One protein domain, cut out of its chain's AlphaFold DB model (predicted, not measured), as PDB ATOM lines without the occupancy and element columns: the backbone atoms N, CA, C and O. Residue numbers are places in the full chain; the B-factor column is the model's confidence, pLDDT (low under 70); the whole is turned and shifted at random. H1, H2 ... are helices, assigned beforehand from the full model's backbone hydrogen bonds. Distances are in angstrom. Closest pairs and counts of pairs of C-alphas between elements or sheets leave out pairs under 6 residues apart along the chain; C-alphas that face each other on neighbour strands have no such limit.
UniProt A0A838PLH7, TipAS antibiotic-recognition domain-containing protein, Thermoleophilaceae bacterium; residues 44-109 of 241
ATOM      1  N   VAL A  44      65.014  78.527  90.576       71.00
ATOM      2  CA  VAL A  44      65.988  79.554  90.181       71.00
ATOM      3  C   VAL A  44      65.722  80.859  90.942       71.00
ATOM      4  O   VAL A  44      66.649  81.430  91.520       71.00
ATOM      5  N   GLY A  45      64.461  81.290  91.059       67.69
ATOM      6  CA  GLY A  45      64.074  82.442  91.882       67.69
ATOM      7  C   GLY A  45      64.425  82.272  93.368       67.69
ATOM      8  O   GLY A  45      64.943  83.193  94.006       67.69
ATOM      9  N   ARG A  46      64.228  81.068  93.921       75.31
ATOM     10  CA  ARG A  46      64.625  80.727  95.298       75.31
ATOM     11  C   ARG A  46      66.144  80.772  95.485       75.31
ATOM     12  O   ARG A  46      66.608  81.291  96.500       75.31
ATOM     13  N   LEU A  47      66.918  80.305  94.505       76.12
ATOM     14  CA  LEU A  47      68.379  80.379  94.520       76.12
ATOM     15  C   LEU A  47      68.877  81.830  94.523       76.12
ATOM     16  O   LEU A  47      69.735  82.169  95.336       76.12
ATOM     17  N   TYR A  48      68.309  82.706  93.687       71.75
ATOM     18  CA  TYR A  48      68.647  84.135  93.708       71.75
ATOM     19  C   TYR A  48      68.369  84.773  95.071       71.75
ATOM     20  O   TYR A  48      69.180  85.562  95.561       71.75
ATOM     21  N   ARG A  49      67.274  84.381  95.729       72.06
ATOM     22  CA  ARG A  49      66.933  84.855  97.076       72.06
ATOM     23  C   ARG A  49      67.925  84.360  98.132       72.06
ATOM     24  O   ARG A  49      68.363  85.155  98.957       72.06
ATOM     25  N   ILE A  50      68.349  83.095  98.066       77.69
ATOM     26  CA  ILE A  50      69.405  82.536  98.933       77.69
ATOM     27  C   ILE A  50      70.722  83.295  98.747       77.69
ATOM     28  O   ILE A  50      71.348  83.691  99.726       77.69
ATOM     29  N   VAL A  51      71.138  83.533  97.498       75.81
ATOM     30  CA  VAL A  51      72.380  84.259  97.191       75.81
ATOM     31  C   VAL A  51      72.314  85.702  97.697       75.81
ATOM     32  O   VAL A  51      73.285  86.184  98.279       75.81
ATOM     33  N   ALA A  52      71.179  86.384  97.525       70.56
ATOM     34  CA  ALA A  52      70.977  87.739  98.031       70.56
ATOM     35  C   ALA A  52      71.059  87.800  99.567       70.56
ATOM     36  O   ALA A  52      71.775  88.639 100.104       70.56
ATOM     37  N   LEU A  53      70.407  86.871 100.271       74.06
ATOM     38  CA  LEU A  53      70.458  86.795 101.735       74.06
ATOM     39  C   LEU A  53      71.853  86.417 102.249       74.06
ATOM     40  O   LEU A  53      72.312  86.953 103.253       74.06
ATOM     41  N   ARG A  54      72.586  85.564 101.528       79.50
ATOM     42  CA  ARG A  54      73.962  85.208 101.898       79.50
ATOM     43  C   ARG A  54      74.925  86.388 101.769       79.50
ATOM     44  O   ARG A  54      75.850  86.504 102.566       79.50
ATOM     45  N   ARG A  55      74.692  87.284 100.803       74.19
ATOM     46  CA  ARG A  55      75.442  88.549 100.669       74.19
ATOM     47  C   ARG A  55      75.169  89.533 101.808       74.19
ATOM     48  O   ARG A  55      76.007  90.386 102.058       74.19
ATOM     49  N   LEU A  56      74.041  89.392 102.502       69.69
ATOM     50  CA  LEU A  56      73.704  90.163 103.702       69.69
ATOM     51  C   LEU A  56      74.308  89.563 104.987       69.69
ATOM     52  O   LEU A  56      74.011  90.041 106.074       69.69
ATOM     53  N   GLY A  57      75.141  88.521 104.880       71.69
ATOM     54  CA  GLY A  57      75.851  87.927 106.015       71.69
ATOM     55  C   GLY A  57      75.092  86.825 106.759       71.69
ATOM     56  O   GLY A  57      75.681  86.194 107.634       71.69
ATOM     57  N   LEU A  58      73.840  86.524 106.389       72.69
ATOM     58  CA  LEU A  58      73.039  85.496 107.065       72.69
ATOM     59  C   LEU A  58      73.607  84.086 106.863       72.69
ATOM     60  O   LEU A  58      74.011  83.710 105.756       72.69
ATOM     61  N   GLY A  59      73.599  83.286 107.927       77.81
ATOM     62  CA  GLY A  59      73.880  81.853 107.918       77.81
ATOM     63  C   GLY A  59      72.837  81.050 107.135       77.81
ATOM     64  O   GLY A  59      71.723  81.501 106.891       77.81
ATOM     65  N   LEU A  60      73.184  79.830 106.719       74.56
ATOM     66  CA  LEU A  60      72.274  78.985 105.927       74.56
ATOM     67  C   LEU A  60      71.002  78.583 106.694       74.56
ATOM     68  O   LEU A  60      69.958  78.413 106.068       74.56
ATOM     69  N   ASP A  61      71.081  78.473 108.020       73.31
ATOM     70  CA  ASP A  61      69.936  78.143 108.876       73.31
ATOM     71  C   ASP A  61      68.959  79.326 108.982       73.31
ATOM     72  O   ASP A  61      67.760  79.157 108.774       73.31
ATOM     73  N   GLU A  62      69.485  80.541 109.168       72.12
ATOM     74  CA  GLU A  62      68.722  81.799 109.163       72.12
ATOM     75  C   GLU A  62      68.028  82.042 107.813       72.12
ATOM     76  O   GLU A  62      66.859  82.419 107.744       72.12
ATOM     77  N   ILE A  63      68.729  81.748 106.712       75.56
ATOM     78  CA  ILE A  63      68.164  81.789 105.358       75.56
ATOM     79  C   ILE A  63      67.024  80.768 105.213       75.56
ATOM     80  O   ILE A  63      66.042  81.037 104.521       75.56
ATOM     81  N   GLY A  64      67.136  79.604 105.857       72.69
ATOM     82  CA  GLY A  64      66.103  78.570 105.869       72.69
ATOM     83  C   GLY A  64      64.792  79.047 106.488       72.69
ATOM     84  O   GLY A  64      63.744  78.858 105.868       72.69
ATOM     85  N   SER A  65      64.863  79.706 107.646       71.44
ATOM     86  CA  SER A  65      63.699  80.255 108.359       71.44
ATOM     87  C   SER A  65      63.008  81.364 107.562       71.44
ATOM     88  O   SER A  65      61.815  81.271 107.267       71.44
ATOM     89  N   VAL A  66      63.783  82.325 107.046       73.19
ATOM     90  CA  VAL A  66      63.266  83.444 106.239       73.19
ATOM     91  C   VAL A  66      62.537  82.972 104.975       73.19
ATOM     92  O   VAL A  66      61.546  83.565 104.537       73.19
ATOM     93  N   LEU A  67      63.035  81.905 104.343       72.31
ATOM     94  CA  LEU A  67      62.426  81.329 103.142       72.31
ATOM     95  C   LEU A  67      61.193  80.460 103.434       72.31
ATOM     96  O   LEU A  67      60.520  80.063 102.475       72.31
ATOM     97  N   GLY A  68      60.934  80.128 104.702       71.06
ATOM     98  CA  GLY A  68      59.771  79.369 105.162       71.06
ATOM     99  C   GLY A  68      58.628  80.245 105.684       71.06
ATOM    100  O   GLY A  68      57.472  79.930 105.416       71.06
ATOM    101  N   GLU A  69      58.937  81.349 106.374       63.19
ATOM    102  CA  GLU A  69      57.955  82.082 107.198       63.19
ATOM    103  C   GLU A  69      57.550  83.473 106.655       63.19
ATOM    104  O   GLU A  69      56.557  84.052 107.097       63.19
ATOM    105  N   GLY A  70      58.223  83.991 105.618       62.19
ATOM    106  CA  GLY A  70      57.774  85.163 104.849       62.19
ATOM    107  C   GLY A  70      58.488  86.498 105.155       62.19
ATOM    108  O   GLY A  70      59.471  86.543 105.889       62.19
ATOM    109  N   PRO A  71      58.054  87.626 104.546       60.47
ATOM    110  CA  PRO A  71      58.813  88.893 104.532       60.47
ATOM    111  C   PRO A  71      58.970  89.605 105.888       60.47
ATOM    112  O   PRO A  71      59.918  90.371 106.071       60.47
ATOM    113  N   SER A  72      58.041  89.381 106.825       59.72
ATOM    114  CA  SER A  72      58.073  89.996 108.162       59.72
ATOM    115  C   SER A  72      59.232  89.462 109.012       59.72
ATOM    116  O   SER A  72      59.835  90.222 109.767       59.72
ATOM    117  N   ASP A  73      59.582  88.187 108.839       70.62
ATOM    118  CA  ASP A  73      60.674  87.517 109.552       70.62
ATOM    119  C   ASP A  73      62.050  88.025 109.084       70.62
ATOM    120  O   ASP A  73      62.910  88.382 109.888       70.62
ATOM    121  N   LEU A  74      62.213  88.243 107.771       70.56
ATOM    122  CA  LEU A  74      63.426  88.861 107.218       70.56
ATOM    123  C   LEU A  74      63.697  90.251 107.808       70.56
ATOM    124  O   LEU A  74      64.836  90.585 108.121       70.56
ATOM    125  N   SER A  75      62.658  91.076 107.942       72.62
ATOM    126  CA  SER A  75      62.813  92.435 108.477       72.62
ATOM    127  C   SER A  75      63.218  92.417 109.954       72.62
ATOM    128  O   SER A  75      64.023  93.250 110.375       72.62
ATOM    129  N   ALA A  76      62.691  91.467 110.735       73.75
ATOM    130  CA  ALA A  76      63.072  91.266 112.131       73.75
ATOM    131  C   ALA A  76      64.529  90.794 112.253       73.75
ATOM    132  O   ALA A  76      65.299  91.396 113.002       73.75
ATOM    133  N   LEU A  77      64.930  89.810 111.445       73.06
ATOM    134  CA  LEU A  77      66.288  89.270 111.436       73.06
ATOM    135  C   LEU A  77      67.320  90.325 111.012       73.06
ATOM    136  O   LEU A  77      68.334  90.520 111.679       73.06
ATOM    137  N   VAL A  78      67.038  91.085 109.948       77.56
ATOM    138  CA  VAL A  78      67.907  92.194 109.518       77.56
ATOM    139  C   VAL A  78      68.022  93.255 110.613       77.56
ATOM    140  O   VAL A  78      69.122  93.745 110.858       77.56
ATOM    141  N   ARG A  79      66.929  93.597 111.309       79.50
ATOM    142  CA  ARG A  79      66.971  94.550 112.429       79.50
ATOM    143  C   ARG A  79      67.847  94.041 113.575       79.50
ATOM    144  O   ARG A  79      68.630  94.820 114.113       79.50
ATOM    145  N   GLU A  80      67.742  92.763 113.926       77.88
ATOM    146  CA  GLU A  80      68.600  92.147 114.942       77.88
ATOM    147  C   GLU A  80      70.076  92.193 114.525       77.88
ATOM    148  O   GLU A  80      70.932  92.614 115.305       77.88
ATOM    149  N   HIS A  81      70.374  91.843 113.271       78.62
ATOM    150  CA  HIS A  81      71.737  91.865 112.744       78.62
ATOM    151  C   HIS A  81      72.328  93.281 112.725       78.62
ATOM    152  O   HIS A  81      73.468  93.479 113.141       78.62
ATOM    153  N   VAL A  82      71.544  94.285 112.312       83.38
ATOM    154  CA  VAL A  82      71.934  95.702 112.387       83.38
ATOM    155  C   VAL A  82      72.218  96.114 113.832       83.38
ATOM    156  O   VAL A  82      73.216  96.786 114.082       83.38
ATOM    157  N   GLY A  83      71.389  95.690 114.792       78.06
ATOM    158  CA  GLY A  83      71.611  95.955 116.216       78.06
ATOM    159  C   GLY A  83      72.914  95.340 116.735       78.06
ATOM    160  O   GLY A  83      73.701  96.024 117.391       78.06
ATOM    161  N   ARG A  84      73.182  94.077 116.384       77.81
ATOM    162  CA  ARG A  84      74.419  93.367 116.742       77.81
ATOM    163  C   ARG A  84      75.653  94.042 116.144       77.81
ATOM    164  O   ARG A  84      76.607  94.313 116.867       77.81
ATOM    165  N   LEU A  85      75.608  94.379 114.854       84.94
ATOM    166  CA  LEU A  85      76.705  95.061 114.170       84.94
ATOM    167  C   LEU A  85      76.956  96.453 114.757       84.94
ATOM    168  O   LEU A  85      78.105  96.833 114.956       84.94
ATOM    169  N   LYS A  86      75.895  97.201 115.080       83.75
ATOM    170  CA  LYS A  86      76.024  98.492 115.761       83.75
ATOM    171  C   LYS A  86      76.745  98.335 117.100       83.75
ATOM    172  O   LYS A  86      77.695  99.064 117.353       83.75
ATOM    173  N   HIS A  87      76.343  97.360 117.914       72.56
ATOM    174  CA  HIS A  87      76.998  97.092 119.192       72.56
ATOM    175  C   HIS A  87      78.483  96.726 119.020       72.56
ATOM    176  O   HIS A  87      79.339  97.226 119.746       72.56
ATOM    177  N   GLU A  88      78.808  95.911 118.017       75.38
ATOM    178  CA  GLU A  88      80.189  95.576 117.665       75.38
ATOM    179  C   GLU A  88      81.020  96.785 117.207       75.38
ATOM    180  O   GLU A  88      82.206  96.876 117.537       75.38
ATOM    181  N   VAL A  89      80.425  97.699 116.438       86.25
ATOM    182  CA  VAL A  89      81.064  98.955 116.021       86.25
ATOM    183  C   VAL A  89      81.310  99.848 117.232       86.25
ATOM    184  O   VAL A  89      82.427 100.327 117.403       86.25
ATOM    185  N   ASP A  90      80.311 100.015 118.100       77.69
ATOM    186  CA  ASP A  90      80.418 100.849 119.300       77.69
ATOM    187  C   ASP A  90      81.550 100.339 120.224       77.69
ATOM    188  O   ASP A  90      82.361 101.136 120.708       77.69
ATOM    189  N   GLN A  91      81.686  99.014 120.390       72.12
ATOM    190  CA  GLN A  91      82.797  98.399 121.133       72.12
ATOM    191  C   GLN A  91      84.166  98.639 120.473       72.12
ATOM    192  O   GLN A  91      85.126  99.017 121.151       72.12
ATOM    193  N   ARG A  92      84.276  98.433 119.152       83.75
ATOM    194  CA  ARG A  92      85.537  98.632 118.413       83.75
ATOM    195  C   ARG A  92      85.974 100.095 118.403       83.75
ATOM    196  O   ARG A  92      87.162 100.364 118.553       83.75
ATOM    197  N   GLU A  93      85.038 101.030 118.280       79.19
ATOM    198  CA  GLU A  93      85.321 102.463 118.389       79.19
ATOM    199  C   GLU A  93      85.750 102.856 119.808       79.19
ATOM    200  O   GLU A  93      86.657 103.672 119.963       79.19
ATOM    201  N   GLY A  94      85.169 102.246 120.849       74.06
ATOM    202  CA  GLY A  94      85.655 102.385 122.227       74.06
ATOM    203  C   GLY A  94      87.123 101.978 122.360       74.06
ATOM    204  O   GLY A  94      87.956 102.783 122.775       74.06
ATOM    205  N   LEU A  95      87.469 100.769 121.906       76.12
ATOM    206  CA  LEU A  95      88.854 100.289 121.910       76.12
ATOM    207  C   LEU A  95      89.786 101.211 121.112       76.12
ATOM    208  O   LEU A  95      90.861 101.569 121.592       76.12
ATOM    209  N   ARG A  96      89.367 101.637 119.916       83.69
ATOM    210  CA  ARG A  96      90.136 102.559 119.075       83.69
ATOM    211  C   ARG A  96      90.423 103.878 119.800       83.69
ATOM    212  O   ARG A  96      91.569 104.320 119.797       83.69
ATOM    213  N   ARG A  97      89.425 104.486 120.454       77.56
ATOM    214  CA  ARG A  97      89.613 105.713 121.253       77.56
ATOM    215  C   ARG A  97      90.586 105.511 122.415       77.56
ATOM    216  O   ARG A  97      91.368 106.413 122.702       77.56
ATOM    217  N   ARG A  98      90.553 104.357 123.089       72.62
ATOM    218  CA  ARG A  98      91.508 104.032 124.167       72.62
ATOM    219  C   ARG A  98      92.934 103.917 123.629       72.62
ATOM    220  O   ARG A  98      93.829 104.563 124.156       72.62
ATOM    221  N   LEU A  99      93.129 103.172 122.540       75.94
ATOM    222  CA  LEU A  99      94.446 102.994 121.917       75.94
ATOM    223  C   LEU A  99      95.048 104.310 121.417       75.94
ATOM    224  O   LEU A  99      96.237 104.534 121.609       75.94
ATOM    225  N   LEU A 100      94.242 105.196 120.822       75.56
ATOM    226  CA  LEU A 100      94.721 106.507 120.375       75.56
ATOM    227  C   LEU A 100      95.173 107.394 121.541       75.56
ATOM    228  O   LEU A 100      96.184 108.070 121.421       75.56
ATOM    229  N   ARG A 101      94.470 107.363 122.680       67.62
ATOM    230  CA  ARG A 101      94.880 108.108 123.883       67.62
ATOM    231  C   ARG A 101      96.150 107.547 124.521       67.62
ATOM    232  O   ARG A 101      96.967 108.312 125.012       67.62
ATOM    233  N   ILE A 102      96.320 106.224 124.513       71.06
ATOM    234  CA  ILE A 102      97.563 105.584 124.970       71.06
ATOM    235  C   ILE A 102      98.726 105.982 124.066       71.06
ATOM    236  O   ILE A 102      99.789 106.322 124.567       71.06
ATOM    237  N   LEU A 103      98.518 105.956 122.747       76.44
ATOM    238  CA  LEU A 103      99.529 106.379 121.786       76.44
ATOM    239  C   LEU A 103      99.936 107.839 122.022       76.44
ATOM    240  O   LEU A 103     101.121 108.114 122.134       76.44
ATOM    241  N   ASP A 104      98.965 108.735 122.194       72.88
ATOM    242  CA  ASP A 104      99.211 110.143 122.519       72.88
ATOM    243  C   ASP A 104     100.012 110.299 123.826       72.88
ATOM    244  O   ASP A 104     101.017 111.005 123.862       72.88
ATOM    245  N   ALA A 105      99.650 109.566 124.885       66.62
ATOM    246  CA  ALA A 105     100.393 109.580 126.145       66.62
ATOM    247  C   ALA A 105     101.831 109.043 126.000       66.62
ATOM    248  O   ALA A 105     102.749 109.591 126.604       66.62
ATOM    249  N   LEU A 106     102.037 107.997 125.193       68.94
ATOM    250  CA  LEU A 106     103.359 107.432 124.897       68.94
ATOM    251  C   LEU A 106     104.233 108.384 124.077       68.94
ATOM    252  O   LEU A 106     105.440 108.428 124.283       68.94
ATOM    253  N   GLU A 107     103.642 109.125 123.142       74.44
ATOM    254  CA  GLU A 107     104.363 110.072 122.288       74.44
ATOM    255  C   GLU A 107     104.803 111.333 123.053       74.44
ATOM    256  O   GLU A 107     105.823 111.930 122.710       74.44
ATOM    257  N   HIS A 108     104.072 111.715 124.107       64.69
ATOM    258  CA  HIS A 108     104.322 112.945 124.868       64.69
ATOM    259  C   HIS A 108     104.981 112.726 126.243       64.69
ATOM    260  O   HIS A 108     105.471 113.688 126.836       64.69
ATOM    261  N   ALA A 109     105.043 111.493 126.758       56.62
ATOM    262  CA  ALA A 109     105.761 111.158 127.991       56.62
ATOM    263  C   ALA A 109     107.129 110.525 127.679       56.62
ATOM    264  O   ALA A 109     107.223 109.586 126.897       56.62
TER     265      ALA A 109
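AT A GLANCE: This is residues 44 to 109 of the 241 residues of the protein "TipAS antibiotic-recognition domain-containing protein" of Thermoleophilaceae bacterium (UniProt A0A838PLH7). One long, nearly straight helix, H3, makes the long axis, and the shorter helices H1 and H2 form a small head at its beginning. H2 folds back from the start of H3 through a tight turn, H1 packs on H2 with residues 50 to 54, and residues 82 to 109 stick out from the head as a long arm. The printed part has 66 residues with three named helices, in the order H1, H2, H3, and no named strand; the class is all helix. The whole is extended, with a radius of gyration of the C-alphas of 19.1 A, and its C-alphas span 63 by 21 by 14 A, a rod whose length comes from the arm.

IN THESE COORDINATES: H3 is the longest helix, residues 71 to 108, and measures 55.3 A from first to last C-alpha. It begins with C-alpha 71 at (58.813, 88.893, 104.532) and ends with C-alpha 108 at (104.322, 112.945, 124.868). Before it comes H2, residues 60 to 69, 14.7 A long. H1, residues 44 to 55, is 16.7 A long and begins with C-alpha 44 at (65.988, 79.554, 90.181).

HOW THE PARTS SIT: H3 and H2 touch only at the corner by their link, and only just, with 3 pairs of C-alphas within 8 A. The closest C-alphas of the two are those of Val 66 and Leu 74, 5.5 A apart, and H3 touches H2 with residues 73 to 74 alone. H2 and H3 run opposite ways at a tilt of 37 degrees, only just steep. H2 also touches H1, and H1 touches H2 with residues 50 to 54 alone. Their closest C-alphas are those of Ile 50 and Ile 63, 6.6 A apart. H1 and H2 run opposite ways at a steep tilt of 53 degrees. H1 and H3 are apart. In H1, H2 and H3 every O i to N i+4 pair is within hydrogen-bond range.

THE WHOLE: The two C-alphas farthest apart are those of Val 44 and Ala 109, 63.3 A. Residues 82 to 109, of which 82 to 108 belong to H3, stand free. Without them the body has 38 residues and spans 27 by 19 by 14 A. The printed part has no cut, and the links H1 to H2 and H2 to H3 are both tight. The mean pLDDT of the printed part is 73.7; it is under 70 at residues 45, 56, 69 to 72, 101, 105 to 106 and 108 to 109.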